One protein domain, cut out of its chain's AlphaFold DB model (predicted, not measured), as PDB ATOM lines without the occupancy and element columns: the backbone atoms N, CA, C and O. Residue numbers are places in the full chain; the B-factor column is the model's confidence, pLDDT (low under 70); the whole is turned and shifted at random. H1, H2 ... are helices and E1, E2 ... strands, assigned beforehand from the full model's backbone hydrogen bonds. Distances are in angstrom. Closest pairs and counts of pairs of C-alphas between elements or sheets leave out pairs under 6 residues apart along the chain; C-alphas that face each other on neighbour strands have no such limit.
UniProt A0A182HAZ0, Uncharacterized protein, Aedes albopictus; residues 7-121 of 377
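AT A GLANCE: This is residues 7 to 121 of the 377 residues of an uncharacterized protein of Aedes albopictus (UniProt A0A182HAZ0). Two long helices, H1 and H6, run the same way, and H2 and H4, set end to end, run back the opposite way to make the third side of a loose bundle. The small hairpin E1 and E2 lies at one end; the long loop of residues 75 to 93 reaches out at the other, and the short H3 packs on H1. The printed part has 115 residues, in the order H1 E1 E2 H2 H3 H4 H5 H6, is mostly helix with one antiparallel two-strand sheet, and is compact, with a radius of gyration of the C-alphas of 15.5 A and spans of 43 by 30 by 23 A.

HOW THE PARTS SIT: Start with H1, residues 7 to 25. Its residues 19 to 24 alone touch H6, residues 101 to 118, at a shallow tilt of 26 degrees, closest at C-alphas 23 and 117, 5.8 A. H4, residues 66 to 74, touches H1, closest at C-alphas 12 and 69, 6.7 A. H2, residues 43 to 52, touches H6, closest at C-alphas 47 and 114, 7.4 A. H3, residues 60 to 63, touches H1, closest at C-alphas 15 and 63, 5.8 A. H5, residues 94 to 97, is close to H6 but not clearly touching, closest at C-alphas 97 and 103, 6.1 A. In the hairpin of E1, residues 27 to 29, and E2, residues 35 to 37, N 28 and O 36 are 2.9 A apart. Every O i to N i+4 pair is within hydrogen-bond range in H1, H2 and H4, and 11 of 14 in H6; H3 and H5 are too short for such a pair.

IN THESE COORDINATES: Find C-alpha 7 at (102.008, 158.233, 182.888); from there H1 runs 26.9 A. H6 runs 25.9 A, to C-alpha 118 at (121.186, 137.200, 170.863).

THE WHOLE: The C-alphas of Gly 81 and Leu 121 are the two farthest apart, 47.6 A. The printed part has no cut, and the link from H4 to H5 is long. Residues 77 to 81 and 83 have pLDDT under 70.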
ATOM      1  N   MET A   7     102.280 158.252 184.323       83.44
ATOM      2  CA  MET A   7     102.008 158.233 182.888       83.44
ATOM      3  C   MET A   7     103.305 158.064 182.094       83.44
ATOM      4  O   MET A   7     103.368 157.214 181.207       83.44
ATOM      5  N   LYS A   8     104.369 158.796 182.454       82.12
ATOM      6  CA  LYS A   8     105.698 158.628 181.832       82.12
ATOM      7  C   LYS A   8     106.234 157.212 182.025       82.12
ATOM      8  O   LYS A   8     106.741 156.610 181.079       82.12
ATOM      9  N   LEU A   9     106.085 156.658 183.229       87.12
ATOM     10  CA  LEU A   9     106.502 155.284 183.508       87.12
ATOM     11  C   LEU A   9     105.715 154.265 182.674       87.12
ATOM     12  O   LEU A   9     106.305 153.312 182.165       87.12
ATOM     13  N   GLN A  10     104.400 154.450 182.532       89.75
ATOM     14  CA  GLN A  10     103.577 153.563 181.715       89.75
ATOM     15  C   GLN A  10     103.970 153.634 180.235       89.75
ATOM     16  O   GLN A  10     104.170 152.590 179.621       89.75
ATOM     17  N   LEU A  11     104.184 154.837 179.693       87.44
ATOM     18  CA  LEU A  11     104.658 155.025 178.317       87.44
ATOM     19  C   LEU A  11     105.996 154.320 178.075       87.44
ATOM     20  O   LEU A  11     106.139 153.585 177.100       87.44
ATOM     21  N   MET A  12     106.958 154.476 178.989       89.75
ATOM     22  CA  MET A  12     108.242 153.776 178.904       89.75
ATOM     23  C   MET A  12     108.043 152.252 178.864       89.75
ATOM     24  O   MET A  12     108.607 151.583 178.002       89.75
ATOM     25  N   LYS A  13     107.201 151.694 179.746       92.25
ATOM     26  CA  LYS A  13     106.888 150.253 179.758       92.25
ATOM     27  C   LYS A  13     106.248 149.782 178.452       92.25
ATOM     28  O   LYS A  13     106.596 148.705 177.970       92.25
ATOM     29  N   ASP A  14     105.349 150.574 177.875       93.00
ATOM     30  CA  ASP A  14     104.706 150.249 176.604       93.00
ATOM     31  C   ASP A  14     105.728 150.224 175.457       93.00
ATOM     32  O   ASP A  14     105.699 149.305 174.636       93.00
ATOM     33  N   HIS A  15     106.669 151.175 175.417       91.88
ATOM     34  CA  HIS A  15     107.758 151.190 174.433       91.88
ATOM     35  C   HIS A  15     108.668 149.967 174.561       91.88
ATOM     36  O   HIS A  15     108.931 149.283 173.569       91.88
ATOM     37  N   GLU A  16     109.079 149.618 175.780       94.69
ATOM     38  CA  GLU A  16     109.859 148.401 176.003       94.69
ATOM     39  C   GLU A  16     109.105 147.141 175.567       94.69
ATOM     40  O   GLU A  16     109.692 146.242 174.967       94.69
ATOM     41  N   LEU A  17     107.803 147.062 175.850       95.75
ATOM     42  CA  LEU A  17     106.980 145.919 175.469       95.75
ATOM     43  C   LEU A  17     106.915 145.751 173.946       95.75
ATOM     44  O   LEU A  17     106.977 144.622 173.460       95.75
ATOM     45  N   ARG A  18     106.818 146.850 173.187       95.12
ATOM     46  CA  ARG A  18     106.835 146.828 171.712       95.12
ATOM     47  C   ARG A  18     108.141 146.244 171.179       95.12
ATOM     48  O   ARG A  18     108.103 145.356 170.331       95.12
ATOM     49  N   ILE A  19     109.271 146.689 171.728       96.19
ATOM     50  CA  ILE A  19     110.607 146.186 171.379       96.19
ATOM     51  C   ILE A  19     110.706 144.683 171.670       96.19
ATOM     52  O   ILE A  19     111.070 143.907 170.788       96.19
ATOM     53  N   ARG A  20     110.326 144.248 172.882       97.06
ATOM     54  CA  ARG A  20     110.370 142.822 173.263       97.06
ATOM     55  C   ARG A  20     109.506 141.967 172.348       97.06
ATOM     56  O   ARG A  20     109.972 140.936 171.887       97.06
ATOM     57  N   ARG A  21     108.288 142.417 172.032       96.75
ATOM     58  CA  ARG A  21     107.376 141.695 171.134       96.75
ATOM     59  C   ARG A  21     107.957 141.509 169.736       96.75
ATOM     60  O   ARG A  21     107.817 140.421 169.190       96.75
ATOM     61  N   ALA A  22     108.612 142.525 169.176       96.88
ATOM     62  CA  ALA A  22     109.276 142.399 167.879       96.88
ATOM     63  C   ALA A  22     110.418 141.370 167.937       96.88
ATOM     64  O   ALA A  22     110.484 140.460 167.107       96.88
ATOM     65  N   ILE A  23     111.270 141.453 168.967       97.75
ATOM     66  CA  ILE A  23     112.372 140.502 169.181       97.75
ATOM     67  C   ILE A  23     111.843 139.069 169.358       97.75
ATOM     68  O   ILE A  23     112.364 138.138 168.741       97.75
ATOM     69  N   ASP A  24     110.792 138.880 170.155       97.75
ATOM     70  CA  ASP A  24     110.195 137.569 170.421       97.75
ATOM     71  C   ASP A  24     109.495 136.987 169.192       97.75
ATOM     72  O   ASP A  24     109.643 135.797 168.923       97.75
ATOM     73  N   ALA A  25     108.808 137.810 168.396       97.25
ATOM     74  CA  ALA A  25     108.210 137.381 167.132       97.25
ATOM     75  C   ALA A  25     109.272 136.959 166.101       97.25
ATOM     76  O   ALA A  25     109.038 136.058 165.298       97.25
ATOM     77  N   GLY A  26     110.455 137.578 166.138       96.94
ATOM     78  CA  GLY A  26     111.541 137.304 165.194       96.94
ATOM     79  C   GLY A  26     111.410 138.025 163.865       96.94
ATOM     80  O   GLY A  26     112.220 137.800 162.969       96.94
ATOM     81  N   PHE A  27     110.421 138.898 163.739       96.56
ATOM     82  CA  PHE A  27     110.255 139.791 162.611       96.56
ATOM     83  C   PHE A  27     109.496 141.044 163.050       96.56
ATOM     84  O   PHE A  27     108.842 141.061 164.097       96.56
ATOM     85  N   TYR A  28     109.558 142.086 162.230       96.44
ATOM     86  CA  TYR A  28     108.756 143.291 162.393       96.44
ATOM     87  C   TYR A  28     108.079 143.660 161.073       96.44
ATOM     88  O   TYR A  28     108.742 143.748 160.041       96.44
ATOM     89  N   ASN A  29     106.766 143.885 161.124       94.75
ATOM     90  CA  ASN A  29     105.974 144.335 159.983       94.75
ATOM     91  C   ASN A  29     105.767 145.842 160.094       94.75
ATOM     92  O   ASN A  29     105.044 146.301 160.980       94.75
ATOM     93  N   HIS A  30     106.385 146.596 159.194       93.56
ATOM     94  CA  HIS A  30     106.190 148.036 159.127       93.56
ATOM     95  C   HIS A  30     104.867 148.383 158.423       93.56
ATOM     96  O   HIS A  30     104.334 147.596 157.637       93.56
ATOM     97  N   ALA A  31     104.325 149.575 158.695       90.62
ATOM     98  CA  ALA A  31     103.007 150.000 158.211       90.62
ATOM     99  C   ALA A  31     102.896 150.050 156.675       90.62
ATOM    100  O   ALA A  31     101.818 149.849 156.122       90.62
ATOM    101  N   ASN A  32     104.010 150.273 155.979       91.19
ATOM    102  CA  ASN A  32     104.090 150.245 154.516       91.19
ATOM    103  C   ASN A  32     104.127 148.818 153.913       91.19
ATOM    104  O   ASN A  32     104.239 148.678 152.698       91.19
ATOM    105  N   GLY A  33     104.086 147.768 154.743       91.81
ATOM    106  CA  GLY A  33     104.138 146.364 154.331       91.81
ATOM    107  C   GLY A  33     105.538 145.741 154.271       91.81
ATOM    108  O   GLY A  33     105.636 144.542 154.007       91.81
ATOM    109  N   THR A  34     106.622 146.487 154.528       95.06
ATOM    110  CA  THR A  34     107.969 145.883 154.606       95.06
ATOM    111  C   THR A  34     108.095 144.978 155.831       95.06
ATOM    112  O   THR A  34     107.684 145.348 156.932       95.06
ATOM    113  N   ILE A  35     108.710 143.809 155.643       95.38
ATOM    114  CA  ILE A  35     108.956 142.830 156.705       95.38
ATOM    115  C   ILE A  35     110.456 142.775 156.983       95.38
ATOM    116  O   ILE A  35     111.249 142.458 156.096       95.38
ATOM    117  N   PHE A  36     110.843 143.049 158.224       95.75
ATOM    118  CA  PHE A  36     112.221 142.950 158.691       95.75
ATOM    119  C   PHE A  36     112.421 141.632 159.434       95.75
ATOM    120  O   PHE A  36     111.726 141.371 160.413       95.75
ATOM    121  N   ASN A  37     113.369 140.807 158.990       96.38
ATOM    122  CA  ASN A  37     113.725 139.558 159.665       96.38
ATOM    123  C   ASN A  37     114.709 139.830 160.816       96.38
ATOM    124  O   ASN A  37     115.764 140.418 160.597       96.38
ATOM    125  N   LEU A  38     114.381 139.368 162.024       96.88
ATOM    126  CA  LEU A  38     115.176 139.535 163.247       96.88
ATOM    127  C   LEU A  38     115.794 138.207 163.730       96.88
ATOM    128  O   LEU A  38     116.110 138.056 164.909       96.88
ATOM    129  N   ARG A  39     115.940 137.213 162.845       95.56
ATOM    130  CA  ARG A  39     116.578 135.911 163.130       95.56
ATOM    131  C   ARG A  39     117.953 135.743 162.488       95.56
ATOM    132  O   ARG A  39     118.491 134.639 162.476       95.56
ATOM    133  N   THR A  40     118.533 136.822 161.970       95.06
ATOM    134  CA  THR A  40     119.891 136.821 161.414       95.06
ATOM    135  C   THR A  40     120.824 137.667 162.271       95.06
ATOM    136  O   THR A  40     120.383 138.536 163.021       95.06
ATOM    137  N   ALA A  41     122.131 137.418 162.185       92.25
ATOM    138  CA  ALA A  41     123.111 138.140 162.992       92.25
ATOM    139  C   ALA A  41     123.224 139.621 162.597       92.25
ATOM    140  O   ALA A  41     123.487 140.461 163.454       92.25
ATOM    141  N   GLU A  42     122.993 139.937 161.321       91.25
ATOM    142  CA  GLU A  42     123.002 141.294 160.766       91.25
ATOM    143  C   GLU A  42     121.847 142.146 161.296       91.25
ATOM    144  O   GLU A  42     121.949 143.369 161.324       91.25
ATOM    145  N   ALA A  43     120.770 141.519 161.784       95.44
ATOM    146  CA  ALA A  43     119.650 142.239 162.375       95.44
ATOM    147  C   ALA A  43     120.029 142.993 163.661       95.44
ATOM    148  O   ALA A  43     119.239 143.805 164.133       95.44
ATOM    149  N   ILE A  44     121.232 142.785 164.217       94.50
ATOM    150  CA  ILE A  44     121.722 143.542 165.375       94.50
ATOM    151  C   ILE A  44     121.707 145.058 165.142       94.50
ATOM    152  O   ILE A  44     121.387 145.794 166.072       94.50
ATOM    153  N   ASP A  45     121.977 145.518 163.917       92.25
ATOM    154  CA  ASP A  45     121.955 146.946 163.580       92.25
ATOM    155  C   ASP A  45     120.519 147.488 163.636       92.25
ATOM    156  O   ASP A  45     120.259 148.538 164.223       92.25
ATOM    157  N   ILE A  46     119.556 146.708 163.129       94.94
ATOM    158  CA  ILE A  46     118.122 147.015 163.216       94.94
ATOM    159  C   ILE A  46     117.677 147.079 164.682       94.94
ATOM    160  O   ILE A  46     117.001 148.028 165.080       94.94
ATOM    161  N   ILE A  47     118.074 146.096 165.499       95.56
ATOM    162  CA  ILE A  47     117.762 146.072 166.935       95.56
ATOM    163  C   ILE A  47     118.376 147.279 167.647       95.56
ATOM    164  O   ILE A  47     117.694 147.915 168.445       95.56
ATOM    165  N   GLY A  48     119.631 147.623 167.351       93.88
ATOM    166  CA  GLY A  48     120.310 148.776 167.938       93.88
ATOM    167  C   GLY A  48     119.599 150.089 167.632       93.88
ATOM    168  O   GLY A  48     119.307 150.860 168.548       93.88
ATOM    169  N   ASN A  49     119.234 150.304 166.367       93.06
ATOM    170  CA  ASN A  49     118.508 151.497 165.934       93.06
ATOM    171  C   ASN A  49     117.106 151.574 166.549       93.06
ATOM    172  O   ASN A  49     116.690 152.634 167.016       93.06
ATOM    173  N   MET A  50     116.408 150.438 166.622       93.75
ATOM    174  CA  MET A  50     115.093 150.314 167.251       93.75
ATOM    175  C   MET A  50     115.133 150.601 168.761       93.75
ATOM    176  O   MET A  50     114.273 151.315 169.266       93.75
ATOM    177  N   VAL A  51     116.118 150.059 169.487       94.00
ATOM    178  CA  VAL A  51     116.263 150.231 170.944       94.00
ATOM    179  C   VAL A  51     116.717 151.644 171.300       94.00
ATOM    180  O   VAL A  51     116.227 152.220 172.269       94.00
ATOM    181  N   ASN A  52     117.655 152.210 170.537       90.50
ATOM    182  CA  ASN A  52     118.115 153.579 170.758       90.50
ATOM    183  C   ASN A  52     117.044 154.607 170.356       90.50
ATOM    184  O   ASN A  52     116.909 155.639 171.011       90.50
ATOM    185  N   GLY A  53     116.276 154.308 169.304       88.94
ATOM    186  CA  GLY A  53     115.370 155.255 168.669       88.94
ATOM    187  C   GLY A  53     116.143 156.389 168.001       88.94
ATOM    188  O   GLY A  53     115.831 157.553 168.220       88.94
ATOM    189  N   ASN A  54     117.184 156.058 167.233       89.19
ATOM    190  CA  ASN A  54     117.930 157.034 166.436       89.19
ATOM    191  C   ASN A  54     117.223 157.329 165.098       89.19
ATOM    192  O   ASN A  54     116.158 156.784 164.802       89.19
ATOM    193  N   ALA A  55     117.829 158.198 164.284       89.62
ATOM    194  CA  ALA A  55     117.319 158.561 162.960       89.62
ATOM    195  C   ALA A  55     117.217 157.368 161.987       89.62
ATOM    196  O   ALA A  55     116.408 157.413 161.066       89.62
ATOM    197  N   ASP A  56     117.982 156.299 162.229       90.88
ATOM    198  CA  ASP A  56     117.993 155.073 161.425       90.88
ATOM    199  C   ASP A  56     117.029 154.000 161.972       90.88
ATOM    200  O   ASP A  56     117.066 152.837 161.552       90.88
ATOM    201  N   SER A  57     116.181 154.349 162.946       92.88
ATOM    202  CA  SER A  57     115.156 153.451 163.474       92.88
ATOM    203  C   SER A  57     114.128 153.115 162.396       92.88
ATOM    204  O   SER A  57     113.561 153.999 161.757       92.88
ATOM    205  N   ILE A  58     113.844 151.820 162.236       93.19
ATOM    206  CA  ILE A  58     112.929 151.297 161.208       93.19
ATOM    207  C   ILE A  58     111.478 151.778 161.365       93.19
ATOM    208  O   ILE A  58     110.717 151.735 160.405       93.19
ATOM    209  N   ASP A  59     111.091 152.206 162.570       93.75
ATOM    210  CA  ASP A  59     109.802 152.836 162.856       93.75
ATOM    211  C   ASP A  59     109.931 153.724 164.103       93.75
ATOM    212  O   ASP A  59     109.597 153.346 165.234       93.75
ATOM    213  N   PHE A  60     110.498 154.914 163.899       92.38
ATOM    214  CA  PHE A  60     110.758 155.862 164.980       92.38
ATOM    215  C   PHE A  60     109.482 156.240 165.745       92.38
ATOM    216  O   PHE A  60     109.518 156.366 166.969       92.38
ATOM    217  N   ASP A  61     108.343 156.383 165.064       90.38
ATOM    218  CA  ASP A  61     107.088 156.774 165.707       90.38
ATOM    219  C   ASP A  61     106.474 155.669 166.561       90.38
ATOM    220  O   ASP A  61     105.855 155.957 167.592       90.38
ATOM    221  N   TYR A  62     106.680 154.410 166.190       92.25
ATOM    222  CA  TYR A  62     106.212 153.280 166.975       92.25
ATOM    223  C   TYR A  62     107.108 152.985 168.184       92.25
ATOM    224  O   TYR A  62     106.600 152.801 169.301       92.25
ATOM    225  N   PHE A  63     108.428 152.947 167.983       92.44
ATOM    226  CA  PHE A  63     109.382 152.550 169.024       92.44
ATOM    227  C   PHE A  63     109.792 153.703 169.941       92.44
ATOM    228  O   PHE A  63     109.882 153.477 171.148       92.44
ATOM    229  N   LYS A  64     109.901 154.929 169.402       90.75
ATOM    230  CA  LYS A  64     110.293 156.169 170.101       90.75
ATOM    231  C   LYS A  64     111.687 156.086 170.776       90.75
ATOM    232  O   LYS A  64     112.245 155.004 170.940       90.75
ATOM    233  N   PRO A  65     112.303 157.223 171.157       89.88
ATOM    234  CA  PRO A  65     113.626 157.223 171.791       89.88
ATOM    235  C   PRO A  65     113.551 156.806 173.269       89.88
ATOM    236  O   PRO A  65     113.434 157.650 174.162       89.88
ATOM    237  N   LEU A  66     113.629 155.498 173.534       89.00
ATOM    238  CA  LEU A  66     113.537 154.916 174.880       89.00
ATOM    239  C   LEU A  66     114.526 155.557 175.869       89.00
ATOM    240  O   LEU A  66     114.156 155.844 177.007       89.00
ATOM    241  N   ASP A  67     115.758 155.818 175.422       89.19
ATOM    242  CA  ASP A  67     116.831 156.352 176.267       89.19
ATOM    243  C   ASP A  67     116.541 157.750 176.802       89.19
ATOM    244  O   ASP A  67     116.754 158.027 177.985       89.19
ATOM    245  N   VAL A  68     115.966 158.608 175.962       86.94
ATOM    246  CA  VAL A  68     115.586 159.970 176.349       86.94
ATOM    247  C   VAL A  68     114.523 159.925 177.447       86.94
ATOM    248  O   VAL A  68     114.690 160.547 178.496       86.94
ATOM    249  N   PHE A  69     113.461 159.133 177.257       86.00
ATOM    250  CA  PHE A  69     112.387 159.020 178.247       86.00
ATOM    251  C   PHE A  69     112.862 158.394 179.559       86.00
ATOM    252  O   PHE A  69     112.523 158.893 180.633       86.00
ATOM    253  N   ALA A  70     113.674 157.337 179.488       89.31
ATOM    254  CA  ALA A  70     114.219 156.691 180.674       89.31
ATOM    255  C   ALA A  70     115.084 157.660 181.493       89.31
ATOM    256  O   ALA A  70     114.894 157.779 182.703       89.31
ATOM    257  N   ARG A  71     115.976 158.420 180.845       88.56
ATOM    258  CA  ARG A  71     116.815 159.425 181.519       88.56
ATOM    259  C   ARG A  71     115.997 160.536 182.162       88.56
ATOM    260  O   ARG A  71     116.296 160.895 183.295       88.56
ATOM    261  N   MET A  72     114.954 161.037 181.496       84.25
ATOM    262  CA  MET A  72     114.062 162.049 182.079       84.25
ATOM    263  C   MET A  72     113.370 161.537 183.349       84.25
ATOM    264  O   MET A  72     113.331 162.247 184.353       84.25
ATOM    265  N   ILE A  73     112.867 160.297 183.332       85.75
ATOM    266  CA  ILE A  73     112.213 159.674 184.494       85.75
ATOM    267  C   ILE A  73     113.218 159.476 185.636       85.75
ATOM    268  O   ILE A  73     112.951 159.870 186.771       85.75
ATOM    269  N   LEU A  74     114.375 158.878 185.345       87.62
ATOM    270  CA  LEU A  74     115.373 158.523 186.357       87.62
ATOM    271  C   LEU A  74     116.067 159.750 186.958       87.62
ATOM    272  O   LEU A  74     116.397 159.748 188.139       87.62
ATOM    273  N   ALA A  75     116.249 160.812 186.171       84.94
ATOM    274  CA  ALA A  75     116.813 162.073 186.640       84.94
ATOM    275  C   ALA A  75     115.800 162.969 187.370       84.94
ATOM    276  O   ALA A  75     116.185 164.050 187.810       84.94
ATOM    277  N   GLN A  76     114.525 162.563 187.465       78.06
ATOM    278  CA  GLN A  76     113.417 163.413 187.927       78.06
ATOM    279  C   GLN A  76     113.358 164.753 187.173       78.06
ATOM    280  O   GLN A  76     113.045 165.799 187.743       78.06
ATOM    281  N   GLY A  77     113.685 164.714 185.878       69.06
ATOM    282  CA  GLY A  77     113.663 165.862 184.984       69.06
ATOM    283  C   GLY A  77     112.230 166.224 184.605       69.06
ATOM    284  O   GLY A  77     111.780 165.920 183.500       69.06
ATOM    285  N   ASP A  78     111.504 166.845 185.531       69.25
ATOM    286  CA  ASP A  78     110.185 167.410 185.271       69.25
ATOM    287  C   ASP A  78     110.286 168.902 184.953       69.25
ATOM    288  O   ASP A  78     111.021 169.646 185.602       69.25
ATOM    289  N   TYR A  79     109.495 169.338 183.973       69.06
ATOM    290  CA  TYR A  79     109.335 170.749 183.648       69.06
ATOM    291  C   TYR A  79     108.623 171.486 184.788       69.06
ATOM    292  O   TYR A  79     107.609 171.019 185.320       69.06
ATOM    293  N   TYR A  80     109.115 172.668 185.138       64.31
ATOM    294  CA  TYR A  80     108.499 173.551 186.122       64.31
ATOM    295  C   TYR A  80     107.637 174.600 185.412       64.31
ATOM    296  O   TYR A  80     108.003 175.758 185.278       64.31
ATOM    297  N   GLY A  81     106.454 174.185 184.959       66.81
ATOM    298  CA  GLY A  81     105.448 175.075 184.363       66.81
ATOM    299  C   GLY A  81     105.634 175.339 182.866       66.81
ATOM    300  O   GLY A  81     104.666 175.204 182.121       66.81
ATOM    301  N   VAL A  82     106.854 175.639 182.411       70.19
ATOM    302  CA  VAL A  82     107.212 175.822 180.988       70.19
ATOM    303  C   VAL A  82     108.317 174.857 180.560       70.19
ATOM    304  O   VAL A  82     109.108 174.396 181.381       70.19
ATOM    305  N   ALA A  83     108.371 174.542 179.261       65.06
ATOM    306  CA  ALA A  83     109.305 173.561 178.695       65.06
ATOM    307  C   ALA A  83     110.796 173.931 178.874       65.06
ATOM    308  O   ALA A  83     111.663 173.071 178.752       65.06
ATOM    309  N   GLU A  84     111.094 175.196 179.165       70.06
ATOM    310  CA  GLU A  84     112.452 175.725 179.330       70.06
ATOM    311  C   GLU A  84     112.963 175.611 180.778       70.06
ATOM    312  O   GLU A  84     114.172 175.592 181.006       70.06
ATOM    313  N   ASP A  85     112.063 175.447 181.754       76.25
ATOM    314  CA  ASP A  85     112.409 175.363 183.172       76.25
ATOM    315  C   ASP A  85     112.603 173.901 183.590       76.25
ATOM    316  O   ASP A  85     111.725 173.271 184.186       76.25
ATOM    317  N   LEU A  86     113.768 173.344 183.261       77.00
ATOM    318  CA  LEU A  86     114.188 171.995 183.639       77.00
ATOM    319  C   LEU A  86     115.442 172.059 184.517       77.00
ATOM    320  O   LEU A  86     116.448 172.646 184.128       77.00
ATOM    321  N   TRP A  87     115.411 171.399 185.675       79.12
ATOM    322  CA  TRP A  87     116.594 171.228 186.523       79.12
ATOM    323  C   TRP A  87     117.271 169.899 186.195       79.12
ATOM    324  O   TRP A  87     116.696 168.847 186.492       79.12
ATOM    325  N   PRO A  88     118.464 169.901 185.571       83.81
ATOM    326  CA  PRO A  88     119.018 168.661 185.087       83.81
ATOM    327  C   PRO A  88     119.651 167.797 186.173       83.81
ATOM    328  O   PRO A  88     120.582 168.212 186.860       83.81
ATOM    329  N   GLY A  89     119.165 166.561 186.296       86.25
ATOM    330  CA  GLY A  89     119.822 165.521 187.075       86.25
ATOM    331  C   GLY A  89     121.011 164.885 186.332       86.25
ATOM    332  O   GLY A  89     121.165 165.066 185.119       86.25
ATOM    333  N   PRO A  90     121.842 164.084 187.026       89.69
ATOM    334  CA  PRO A  90     123.077 163.523 186.468       89.69
ATOM    335  C   PRO A  90     122.884 162.642 185.226       89.69
ATOM    336  O   PRO A  90     123.777 162.555 184.393       89.69
ATOM    337  N   LEU A  91     121.727 161.994 185.063       91.56
ATOM    338  CA  LEU A  91     121.470 161.114 183.916       91.56
ATOM    339  C   LEU A  91     121.090 161.865 182.629       91.56
ATOM    340  O   LEU A  91     121.015 161.234 181.573       91.56
ATOM    341  N   MET A  92     120.859 163.181 182.682       89.56
ATOM    342  CA  MET A  92     120.472 163.970 181.500       89.56
ATOM    343  C   MET A  92     121.660 164.525 180.708       89.56
ATOM    344  O   MET A  92     121.464 165.107 179.646       89.56
ATOM    345  N   HIS A  93     122.888 164.291 181.178       91.12
ATOM    346  CA  HIS A  93     124.118 164.634 180.469       91.12
ATOM    347  C   HIS A  93     125.058 163.427 180.420       91.12
ATOM    348  O   HIS A  93     125.213 162.701 181.408       91.12
ATOM    349  N   TYR A  94     125.704 163.192 179.278       90.94
ATOM    350  CA  TYR A  94     126.601 162.044 179.098       90.94
ATOM    351  C   TYR A  94     127.826 162.128 180.021       90.94
ATOM    352  O   TYR A  94     128.274 161.119 180.562       90.94
ATOM    353  N   GLU A  95     128.310 163.342 180.271       91.81
ATOM    354  CA  GLU A  95     129.483 163.677 181.080       91.81
ATOM    355  C   GLU A  95     129.304 163.337 182.567       91.81
ATOM    356  O   GLU A  95     130.282 163.113 183.287       91.81
ATOM    357  N   THR A  96     128.059 163.309 183.048       94.06
ATOM    358  CA  THR A  96     127.722 163.079 184.461       94.06
ATOM    359  C   THR A  96     126.987 161.764 184.703       94.06
ATOM    360  O   THR A  96     127.023 161.274 185.830       94.06
ATOM    361  N   SER A  97     126.426 161.132 183.668       94.88
ATOM    362  CA  SER A  97     125.633 159.897 183.783       94.88
ATOM    363  C   SER A  97     126.369 158.768 184.505       94.88
ATOM    364  O   SER A  97     125.826 158.163 185.422       94.88
ATOM    365  N   MET A  98     127.638 158.523 184.159       94.75
ATOM    366  CA  MET A  98     128.447 157.442 184.748       94.75
ATOM    367  C   MET A  98     128.771 157.634 186.241       94.75
ATOM    368  O   MET A  98     129.334 156.733 186.865       94.75
ATOM    369  N   ARG A  99     128.454 158.800 186.821       94.88
ATOM    370  CA  ARG A  99     128.655 159.086 188.250       94.88
ATOM    371  C   ARG A  99     127.524 158.550 189.121       94.88
ATOM    372  O   ARG A  99     127.741 158.364 190.314       94.88
ATOM    373  N   ASP A 100     126.345 158.320 188.547       94.56
ATOM    374  CA  ASP A 100     125.180 157.818 189.269       94.56
ATOM    375  C   ASP A 100     125.070 156.287 189.117       94.56
ATOM    376  O   ASP A 100     125.001 155.790 187.991       94.56
ATOM    377  N   PRO A 101     125.022 155.505 190.211       94.69
ATOM    378  CA  PRO A 101     124.837 154.055 190.147       94.69
ATOM    379  C   PRO A 101     123.592 153.595 189.369       94.69
ATOM    380  O   PRO A 101     123.603 152.508 188.788       94.69
ATOM    381  N   ILE A 102     122.525 154.403 189.332       93.25
ATOM    382  CA  ILE A 102     121.291 154.100 188.589       93.25
ATOM    383  C   ILE A 102     121.569 153.981 187.088       93.25
ATOM    384  O   ILE A 102     120.929 153.174 186.412       93.25
ATOM    385  N   TYR A 103     122.560 154.709 186.568       94.31
ATOM    386  CA  TYR A 103     122.956 154.614 185.166       94.31
ATOM    387  C   TYR A 103     123.328 153.182 184.768       94.31
ATOM    388  O   TYR A 103     122.882 152.698 183.731       94.31
ATOM    389  N   TYR A 104     124.079 152.469 185.610       94.94
ATOM    390  CA  TYR A 104     124.496 151.095 185.322       94.94
ATOM    391  C   TYR A 104     123.329 150.101 185.396       94.94
ATOM    392  O   TYR A 104     123.266 149.181 184.586       94.94
ATOM    393  N   GLN A 105     122.368 150.315 186.302       94.38
ATOM    394  CA  GLN A 105     121.141 149.507 186.373       94.38
ATOM    395  C   GLN A 105     120.272 149.700 185.125       94.38
ATOM    396  O   GLN A 105     119.719 148.752 184.569       94.38
ATOM    397  N   TYR A 106     120.175 150.944 184.663       93.62
ATOM    398  CA  TYR A 106     119.488 151.274 183.427       93.62
ATOM    399  C   TYR A 106     120.199 150.672 182.202       93.62
ATOM    400  O   TYR A 106     119.545 150.041 181.372       93.62
ATOM    401  N   LEU A 107     121.532 150.768 182.119       94.25
ATOM    402  CA  LEU A 107     122.301 150.107 181.064       94.25
ATOM    403  C   LEU A 107     122.093 148.590 181.063       94.25
ATOM    404  O   LEU A 107     121.894 148.022 179.996       94.25
ATOM    405  N   GLU A 108     122.083 147.925 182.221       94.06
ATOM    406  CA  GLU A 108     121.803 146.485 182.304       94.06
ATOM    407  C   GLU A 108     120.418 146.144 181.734       94.06
ATOM    408  O   GLU A 108     120.264 145.177 180.981       94.06
ATOM    409  N   ARG A 109     119.412 146.980 182.017       94.00
ATOM    410  CA  ARG A 109     118.061 146.833 181.463       94.00
ATOM    411  C   ARG A 109     118.041 146.973 179.939       94.00
ATOM    412  O   ARG A 109     117.390 146.163 179.280       94.00
ATOM    413  N   VAL A 110     118.768 147.947 179.388       95.06
ATOM    414  CA  VAL A 110     118.917 148.151 177.934       95.06
ATOM    415  C   VAL A 110     119.669 146.988 177.287       95.06
ATOM    416  O   VAL A 110     119.214 146.441 176.282       95.06
ATOM    417  N   LEU A 111     120.774 146.543 177.893       94.44
ATOM    418  CA  LEU A 111     121.528 145.361 177.465       94.44
ATOM    419  C   LEU A 111     120.642 144.111 177.422       94.44
ATOM    420  O   LEU A 111     120.832 143.255 176.560       94.44
ATOM    421  N   GLY A 112     119.626 144.030 178.284       95.38
ATOM    422  CA  GLY A 112     118.619 142.974 178.273       95.38
ATOM    423  C   GLY A 112     117.919 142.770 176.924       95.38
ATOM    424  O   GLY A 112     117.644 141.625 176.579       95.38
ATOM    425  N   PHE A 113     117.670 143.823 176.132       96.81
ATOM    426  CA  PHE A 113     117.085 143.672 174.787       96.81
ATOM    427  C   PHE A 113     118.050 142.980 173.827       96.81
ATOM    428  O   PHE A 113     117.659 142.076 173.089       96.81
ATOM    429  N   TYR A 114     119.325 143.360 173.873       96.00
ATOM    430  CA  TYR A 114     120.360 142.757 173.040       96.00
ATOM    431  C   TYR A 114     120.605 141.301 173.435       96.00
ATOM    432  O   TYR A 114     120.665 140.444 172.560       96.00
ATOM    433  N   TRP A 115     120.657 140.993 174.734       95.00
ATOM    434  CA  TRP A 115     120.763 139.612 175.210       95.00
ATOM    435  C   TRP A 115     119.551 138.766 174.818       95.00
ATOM    436  O   TRP A 115     119.721 137.623 174.402       95.00
ATOM    437  N   GLN A 116     118.342 139.329 174.891       96.19
ATOM    438  CA  GLN A 116     117.121 138.664 174.434       96.19
ATOM    439  C   GLN A 116     117.156 138.390 172.927       96.19
ATOM    440  O   GLN A 116     116.773 137.314 172.498       96.19
ATOM    441  N   PHE A 117     117.645 139.322 172.110       97.44
ATOM    442  CA  PHE A 117     117.827 139.080 170.679       97.44
ATOM    443  C   PHE A 117     118.891 138.006 170.409       97.44
ATOM    444  O   PHE A 117     118.648 137.059 169.661       97.44
ATOM    445  N   LYS A 118     120.059 138.122 171.049       96.06
ATOM    446  CA  LYS A 118     121.186 137.200 170.863       96.06
ATOM    447  C   LYS A 118     120.877 135.776 171.330       96.06
ATOM    448  O   LYS A 118     121.491 134.853 170.804       96.06
ATOM    449  N   SER A 119     119.927 135.574 172.247       94.69
ATOM    450  CA  SER A 119     119.504 134.232 172.676       94.69
ATOM    451  C   SER A 119     118.729 133.457 171.603       94.69
ATOM    452  O   SER A 119     118.695 132.229 171.654       94.69
ATOM    453  N   TYR A 120     118.146 134.147 170.616       96.12
ATOM    454  CA  TYR A 120     117.495 133.522 169.461       96.12
ATOM    455  C   TYR A 120     118.472 133.165 168.334       96.12
ATOM    456  O   TYR A 120     118.080 132.482 167.386       96.12
ATOM    457  N   LEU A 121     119.726 133.625 168.402       95.69
ATOM    458  CA  LEU A 121     120.753 133.247 167.437       95.69
ATOM    459  C   LEU A 121     121.385 131.907 167.839       95.69
ATOM    460  O   LEU A 121     121.616 131.672 169.028       95.69
TER     461      LEU A 121